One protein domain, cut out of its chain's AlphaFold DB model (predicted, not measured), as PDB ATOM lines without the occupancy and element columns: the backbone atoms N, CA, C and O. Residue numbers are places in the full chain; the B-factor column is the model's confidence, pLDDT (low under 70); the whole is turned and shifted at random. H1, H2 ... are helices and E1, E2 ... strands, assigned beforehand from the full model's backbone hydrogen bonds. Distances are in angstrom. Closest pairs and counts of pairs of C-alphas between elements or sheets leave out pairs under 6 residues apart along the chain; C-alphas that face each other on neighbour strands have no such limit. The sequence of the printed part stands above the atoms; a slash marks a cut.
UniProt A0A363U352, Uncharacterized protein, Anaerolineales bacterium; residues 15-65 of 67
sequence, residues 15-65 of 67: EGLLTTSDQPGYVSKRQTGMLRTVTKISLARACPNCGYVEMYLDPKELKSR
ATOM      1  N   GLU A  15     -59.542 -14.102 -18.042       93.88
ATOM      2  CA  GLU A  15     -59.160 -13.616 -16.714       93.88
ATOM      3  C   GLU A  15     -58.601 -14.757 -15.860       93.88
ATOM      4  O   GLU A  15     -59.174 -15.840 -15.790       93.88
ATOM      5  N   GLY A  16     -57.487 -14.505 -15.173       90.88
ATOM      6  CA  GLY A  16     -56.836 -15.508 -14.343       90.88
ATOM      7  C   GLY A  16     -55.845 -14.926 -13.342       90.88
ATOM      8  O   GLY A  16     -55.787 -13.722 -13.084       90.88
ATOM      9  N   LEU A  17     -55.043 -15.813 -12.757       87.75
ATOM     10  CA  LEU A  17     -54.035 -15.487 -11.751       87.75
ATOM     11  C   LEU A  17     -52.645 -15.802 -12.308       87.75
ATOM     12  O   LEU A  17     -52.467 -16.779 -13.036       87.75
ATOM     13  N   LEU A  18     -51.638 -15.014 -11.929       84.50
ATOM     14  CA  LEU A  18     -50.247 -15.398 -12.166       84.50
ATOM     15  C   LEU A  18     -49.834 -16.454 -11.146       84.50
ATOM     16  O   LEU A  18     -49.969 -16.251  -9.940       84.50
ATOM     17  N   THR A  19     -49.302 -17.569 -11.640       80.50
ATOM     18  CA  THR A  19     -48.765 -18.647 -10.810       80.50
ATOM     19  C   THR A  19     -47.277 -18.819 -11.072       80.50
ATOM     20  O   THR A  19     -46.832 -18.955 -12.211       80.50
ATOM     21  N   THR A  20     -46.505 -18.771  -9.998       80.31
ATOM     22  CA  THR A  20     -45.050 -18.919  -9.952       80.31
ATOM     23  C   THR A  20     -44.694 -19.409  -8.548       80.31
ATOM     24  O   THR A  20     -45.481 -19.235  -7.614       80.31
ATOM     25  N   SER A  21     -43.508 -19.998  -8.369       77.75
ATOM     26  CA  SER A  21     -43.023 -20.395  -7.037       77.75
ATOM     27  C   SER A  21     -42.943 -19.196  -6.077       77.75
ATOM     28  O   SER A  21     -43.294 -19.326  -4.910       77.75
ATOM     29  N   ASP A  22     -42.578 -18.022  -6.609       76.00
ATOM     30  CA  ASP A  22     -42.620 -16.724  -5.929       76.00
ATOM     31  C   ASP A  22     -43.525 -15.763  -6.698       76.00
ATOM     32  O   ASP A  22     -43.237 -15.469  -7.860       76.00
ATOM     33  N   GLN A  23     -44.604 -15.264  -6.081       73.81
ATOM     34  CA  GLN A  23     -45.581 -14.388  -6.750       73.81
ATOM     35  C   GLN A  23     -44.892 -13.199  -7.447       73.81
ATOM     36  O   GLN A  23     -44.142 -12.468  -6.789       73.81
ATOM     37  N   PRO A  24     -45.154 -12.957  -8.748       85.88
ATOM     38  CA  PRO A  24     -44.554 -11.836  -9.446       85.88
ATOM     39  C   PRO A  24     -45.059 -10.522  -8.850       85.88
ATOM     40  O   PRO A  24     -46.195 -10.403  -8.379       85.88
ATOM     41  N   GLY A  25     -44.204  -9.508  -8.880       89.31
ATOM     42  CA  GLY A  25     -44.530  -8.219  -8.300       89.31
ATOM     43  C   GLY A  25     -43.846  -7.058  -8.992       89.31
ATOM     44  O   GLY A  25     -42.891  -7.209  -9.753       89.31
ATOM     45  N   TYR A  26     -44.374  -5.875  -8.720       91.19
ATOM     46  CA  TYR A  26     -43.934  -4.619  -9.292       91.19
ATOM     47  C   TYR A  26     -43.174  -3.786  -8.263       91.19
ATOM     48  O   TYR A  26     -43.598  -3.634  -7.117       91.19
ATOM     49  N   VAL A  27     -42.067  -3.190  -8.701       91.94
ATOM     50  CA  VAL A  27     -41.287  -2.233  -7.915       91.94
ATOM     51  C   VAL A  27     -41.315  -0.886  -8.624       91.94
ATOM     52  O   VAL A  27     -40.771  -0.728  -9.719       91.94
ATOM     53  N   SER A  28     -41.953   0.101  -7.996       90.50
ATOM     54  CA  SER A  28     -42.056   1.445  -8.563       90.50
ATOM     55  C   SER A  28     -40.735   2.200  -8.445       90.50
ATOM     56  O   SER A  28     -40.090   2.200  -7.399       90.50
ATOM     57  N   LYS A  29     -40.369   2.948  -9.491       90.50
ATOM     58  CA  LYS A  29     -39.246   3.900  -9.438       90.50
ATOM     59  C   LYS A  29     -39.533   5.128  -8.563       90.50
ATOM     60  O   LYS A  29     -38.614   5.882  -8.280       90.50
ATOM     61  N   ARG A  30     -40.791   5.340  -8.159       89.56
ATOM     62  CA  ARG A  30     -41.209   6.455  -7.291       89.56
ATOM     63  C   ARG A  30     -41.025   6.163  -5.798       89.56
ATOM     64  O   ARG A  30     -41.346   7.011  -4.980       89.56
ATOM     65  N   GLN A  31     -40.545   4.976  -5.433       88.94
ATOM     66  CA  GLN A  31     -40.238   4.665  -4.038       88.94
ATOM     67  C   GLN A  31     -39.012   5.475  -3.602       88.94
ATOM     68  O   GLN A  31     -37.957   5.381  -4.226       88.94
ATOM     69  N   THR A  32     -39.163   6.279  -2.550       78.94
ATOM     70  CA  THR A  32     -38.122   7.196  -2.057       78.94
ATOM     71  C   THR A  32     -37.304   6.629  -0.889       78.94
ATOM     72  O   THR A  32     -36.321   7.241  -0.480       78.94
ATOM     73  N   GLY A  33     -37.684   5.459  -0.359       76.69
ATOM     74  CA  GLY A  33     -36.983   4.773   0.731       76.69
ATOM     75  C   GLY A  33     -35.794   3.922   0.269       76.69
ATOM     76  O   GLY A  33     -35.725   3.484  -0.877       76.69
ATOM     77  N   MET A  34     -34.864   3.649   1.193       73.50
ATOM     78  CA  MET A  34     -33.695   2.785   0.950       73.50
ATOM     79  C   MET A  34     -34.094   1.328   0.653       73.50
ATOM     80  O   MET A  34     -33.425   0.641  -0.116       73.50
ATOM     81  N   LEU A  35     -35.207   0.874   1.236       81.56
ATOM     82  CA  LEU A  35     -35.808  -0.430   0.972       81.56
ATOM     83  C   LEU A  35     -36.881  -0.299  -0.106       81.56
ATOM     84  O   LEU A  35     -37.802   0.507   0.018       81.56
ATOM     85  N   ARG A  36     -36.763  -1.124  -1.150       83.31
ATOM     86  CA  ARG A  36     -37.781  -1.237  -2.192       83.31
ATOM     87  C   ARG A  36     -38.784  -2.322  -1.831       83.31
ATOM     88  O   ARG A  36     -38.397  -3.460  -1.572       83.31
ATOM     89  N   THR A  37     -40.066  -1.986  -1.867       88.75
ATOM     90  CA  THR A  37     -41.159  -2.880  -1.467       88.75
ATOM     91  C   THR A  37     -41.919  -3.365  -2.702       88.75
ATOM     92  O   THR A  37     -42.382  -2.558  -3.508       88.75
ATOM     93  N   VAL A  38     -42.058  -4.683  -2.859       90.38
ATOM     94  CA  VAL A  38     -42.624  -5.337  -4.058       90.38
ATOM     95  C   VAL A  38     -44.146  -5.437  -3.984       90.38
ATOM     96  O   VAL A  38     -44.650  -6.241  -3.201       90.38
ATOM     97  N   THR A  39     -44.895  -4.650  -4.763       92.06
ATOM     98  CA  THR A  39     -46.371  -4.754  -4.838       92.06
ATOM     99  C   THR A  39     -46.762  -6.008  -5.601       92.06
ATOM    100  O   THR A  39     -46.336  -6.186  -6.742       92.06
ATOM    101  N   LYS A  40     -47.548  -6.884  -4.976       91.00
ATOM    102  CA  LYS A  40     -47.910  -8.177  -5.566       91.00
ATOM    103  C   LYS A  40     -48.904  -8.004  -6.711       91.00
ATOM    104  O   LYS A  40     -49.828  -7.197  -6.619       91.00
ATOM    105  N   ILE A  41     -48.719  -8.778  -7.777       91.44
ATOM    106  CA  ILE A  41     -49.685  -8.875  -8.873       91.44
ATOM    107  C   ILE A  41     -50.625 -10.032  -8.546       91.44
ATOM    108  O   ILE A  41     -50.192 -11.180  -8.468       91.44
ATOM    109  N   SER A  42     -51.898  -9.725  -8.318       83.81
ATOM    110  CA  SER A  42     -52.902 -10.720  -7.922       83.81
ATOM    111  C   SER A  42     -53.789 -11.167  -9.076       83.81
ATOM    112  O   SER A  42     -54.275 -12.287  -9.044       83.81
ATOM    113  N   LEU A  43     -53.977 -10.331 -10.097       90.12
ATOM    114  CA  LEU A  43     -54.875 -10.593 -11.219       90.12
ATOM    115  C   LEU A  43     -54.147 -10.341 -12.537       90.12
ATOM    116  O   LEU A  43     -53.391  -9.372 -12.670       90.12
ATOM    117  N   ALA A  44     -54.396 -11.194 -13.522       93.38
ATOM    118  CA  ALA A  44     -53.921 -11.012 -14.880       93.38
ATOM    119  C   ALA A  44     -55.024 -11.334 -15.886       93.38
ATOM    120  O   ALA A  44     -55.929 -12.124 -15.623       93.38
ATOM    121  N   ARG A  45     -54.925 -10.725 -17.063       95.00
ATOM    122  CA  ARG A  45     -55.753 -11.048 -18.218       95.00
ATOM    123  C   ARG A  45     -54.862 -11.417 -19.380       95.00
ATOM    124  O   ARG A  45     -53.910 -10.695 -19.669       95.00
ATOM    125  N   ALA A  46     -55.174 -12.508 -20.063       95.25
ATOM    126  CA  ALA A  46     -54.414 -12.982 -21.209       95.25
ATOM    127  C   ALA A  46     -55.286 -12.974 -22.464       95.25
ATOM    128  O   ALA A  46     -56.423 -13.436 -22.460       95.25
ATOM    129  N   CYS A  47     -54.758 -12.445 -23.564       96.38
ATOM    130  CA  CYS A  47     -55.409 -12.533 -24.860       96.38
ATOM    131  C   CYS A  47     -54.990 -13.840 -25.552       96.38
ATOM    132  O   CYS A  47     -53.837 -13.934 -25.985       96.38
ATOM    133  N   PRO A  48     -55.899 -14.814 -25.744       95.25
ATOM    134  CA  PRO A  48     -55.560 -16.077 -26.400       95.25
ATOM    135  C   PRO A  48     -55.228 -15.902 -27.890       95.25
ATOM    136  O   PRO A  48     -54.558 -16.746 -28.471       95.25
ATOM    137  N   ASN A  49     -55.662 -14.799 -28.512       96.50
ATOM    138  CA  ASN A  49     -55.447 -14.551 -29.937       96.50
ATOM    139  C   ASN A  49     -54.045 -14.009 -30.266       96.50
ATOM    140  O   ASN A  49     -53.470 -14.376 -31.284       96.50
ATOM    141  N   CYS A  50     -53.496 -13.110 -29.439       96.50
ATOM    142  CA  CYS A  50     -52.214 -12.448 -29.737       96.50
ATOM    143  C   CYS A  50     -51.153 -12.578 -28.634       96.50
ATOM    144  O   CYS A  50     -50.063 -12.028 -28.774       96.50
ATOM    145  N   GLY A  51     -51.465 -13.260 -27.529       95.44
ATOM    146  CA  GLY A  51     -50.536 -13.478 -26.417       95.44
ATOM    147  C   GLY A  51     -50.284 -12.253 -25.534       95.44
ATOM    148  O   GLY A  51     -49.460 -12.319 -24.627       95.44
ATOM    149  N   TYR A  52     -50.973 -11.130 -25.763       96.25
ATOM    150  CA  TYR A  52     -50.873  -9.966 -24.883       96.25
ATOM    151  C   TYR A  52     -51.388 -10.300 -23.479       96.25
ATOM    152  O   TYR A  52     -52.503 -10.803 -23.337       96.25
ATOM    153  N   VAL A  53     -50.597  -9.969 -22.459       94.12
ATOM    154  CA  VAL A  53     -50.963 -10.133 -21.049       94.12
ATOM    155  C   VAL A  53     -51.024  -8.766 -20.380       94.12
ATOM    156  O   VAL A  53     -50.074  -7.985 -20.459       94.12
ATOM    157  N   GLU A  54     -52.133  -8.494 -19.704       94.31
ATOM    158  CA  GLU A  54     -52.308  -7.341 -18.829       94.31
ATOM    159  C   GLU A  54     -52.285  -7.799 -17.371       94.31
ATOM    160  O   GLU A  54     -52.880  -8.814 -17.022       94.31
ATOM    161  N   MET A  55     -51.575  -7.066 -16.517       93.44
ATOM    162  CA  MET A  55     -51.342  -7.431 -15.120       93.44
ATOM    163  C   MET A  55     -51.819  -6.312 -14.205       93.44
ATOM    164  O   MET A  55     -51.531  -5.140 -14.457       93.44
ATOM    165  N   TYR A  56     -52.503  -6.675 -13.125       92.00
ATOM    166  CA  TYR A  56     -53.143  -5.730 -12.222       92.00
ATOM    167  C   TYR A  56     -52.535  -5.795 -10.819       92.00
ATOM    168  O   TYR A  56     -52.312  -6.863 -10.248       92.00
ATOM    169  N   LEU A  57     -52.292  -4.612 -10.259       92.44
ATOM    170  CA  LEU A  57     -51.863  -4.402  -8.878       92.44
ATOM    171  C   LEU A  57     -53.040  -3.839  -8.078       92.44
ATOM    172  O   LEU A  57     -53.848  -3.095  -8.637       92.44
ATOM    173  N   ASP A  58     -53.094  -4.094  -6.768       91.12
ATOM    174  CA  ASP A  58     -54.001  -3.341  -5.897       91.12
ATOM    175  C   ASP A  58     -53.543  -1.865  -5.850       91.12
ATOM    176  O   ASP A  58     -52.432  -1.572  -5.385       91.12
ATOM    177  N   PRO A  59     -54.365  -0.902  -6.314       92.00
ATOM    178  CA  PRO A  59     -53.988   0.504  -6.315       92.00
ATOM    179  C   PRO A  59     -53.805   1.078  -4.904       92.00
ATOM    180  O   PRO A  59     -53.057   2.042  -4.751       92.00
ATOM    181  N   LYS A  60     -54.452   0.525  -3.869       92.69
ATOM    182  CA  LYS A  60     -54.254   0.931  -2.468       92.69
ATOM    183  C   LYS A  60     -52.890   0.470  -1.960       92.69
ATOM    184  O   LYS A  60     -52.167   1.272  -1.373       92.69
ATOM    185  N   GLU A  61     -52.521  -0.781  -2.236       92.19
ATOM    186  CA  GLU A  61     -51.204  -1.334  -1.887       92.19
ATOM    187  C   GLU A  61     -50.079  -0.626  -2.648       92.19
ATOM    188  O   GLU A  61     -49.031  -0.326  -2.080       92.19
ATOM    189  N   LEU A  62     -50.284  -0.320  -3.932       92.00
ATOM    190  CA  LEU A  62     -49.314   0.446  -4.707       92.00
ATOM    191  C   LEU A  62     -49.131   1.854  -4.129       92.00
ATOM    192  O   LEU A  62     -47.993   2.268  -3.916       92.00
ATOM    193  N   LYS A  63     -50.231   2.567  -3.849       92.25
ATOM    194  CA  LYS A  63     -50.207   3.930  -3.291       92.25
ATOM    195  C   LYS A  63     -49.550   3.998  -1.918       92.25
ATOM    196  O   LYS A  63     -48.801   4.929  -1.680       92.25
ATOM    197  N   SER A  64     -49.757   3.018  -1.039       90.56
ATOM    198  CA  SER A  64     -49.099   3.017   0.279       90.56
ATOM    199  C   SER A  64     -47.580   2.830   0.207       90.56
ATOM    200  O   SER A  64     -46.888   3.033   1.201       90.56
ATOM    201  N   ARG A  65     -47.056   2.441  -0.961       88.38
ATOM    202  CA  ARG A  65     -45.629   2.177  -1.195       88.38
ATOM    203  C   ARG A  65     -44.950   3.239  -2.037       88.38
ATOM    204  O   ARG A  65     -43.726   3.221  -2.126       88.38
TER     205      ARG A  65
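This is residues 15 to 65 of the 67 residues of an uncharacterized protein of Anaerolineales bacterium (UniProt A0A363U352). This is a domain of little regular structure: a long looping stretch, residues 15 to 38, leads into an antiparallel hairpin, E1 and E2, with the short helix H1 following E2. Short pairings tie residues 15 to 16 and 25 to 26 to E1. The printed part has 51 residues, of which 18 are in named elements, under half; the class is mixed. The whole is loose, with a radius of gyration of the C-alphas of 12.7 A, and elongated, spanning 41 by 21 by 17 A.

Residues 15 to 16 pair antiparallel with residues 44 to 45 of E1, residues 39 to 46, and residues 25 to 26 with its residues 39 to 40. E1 bends by 56 degrees at residue 42. E1 and E2, residues 53 to 57, form a hairpin, antiparallel at 149 degrees; N 45 and O 54, 2.8 A apart, are within hydrogen-bond range. The closest C-alphas of E1 and H1, residues 59 to 63, are those of Thr 39 and Leu 62, 6.0 A apart. In H1 the O i to N i+4 pair is within hydrogen-bond range.

E1 runs 20.0 A from C-alpha 39 at (-46.371, -4.754, -4.838). E2 measures 13.5 A. H1 ends with C-alpha 63 at (-50.207, 3.930, -3.291).

The C-alphas of Met 34 and Asn 49 are farthest apart, 41.6 A. The printed part has no cut, and no printed residue is under 70 in pLDDT.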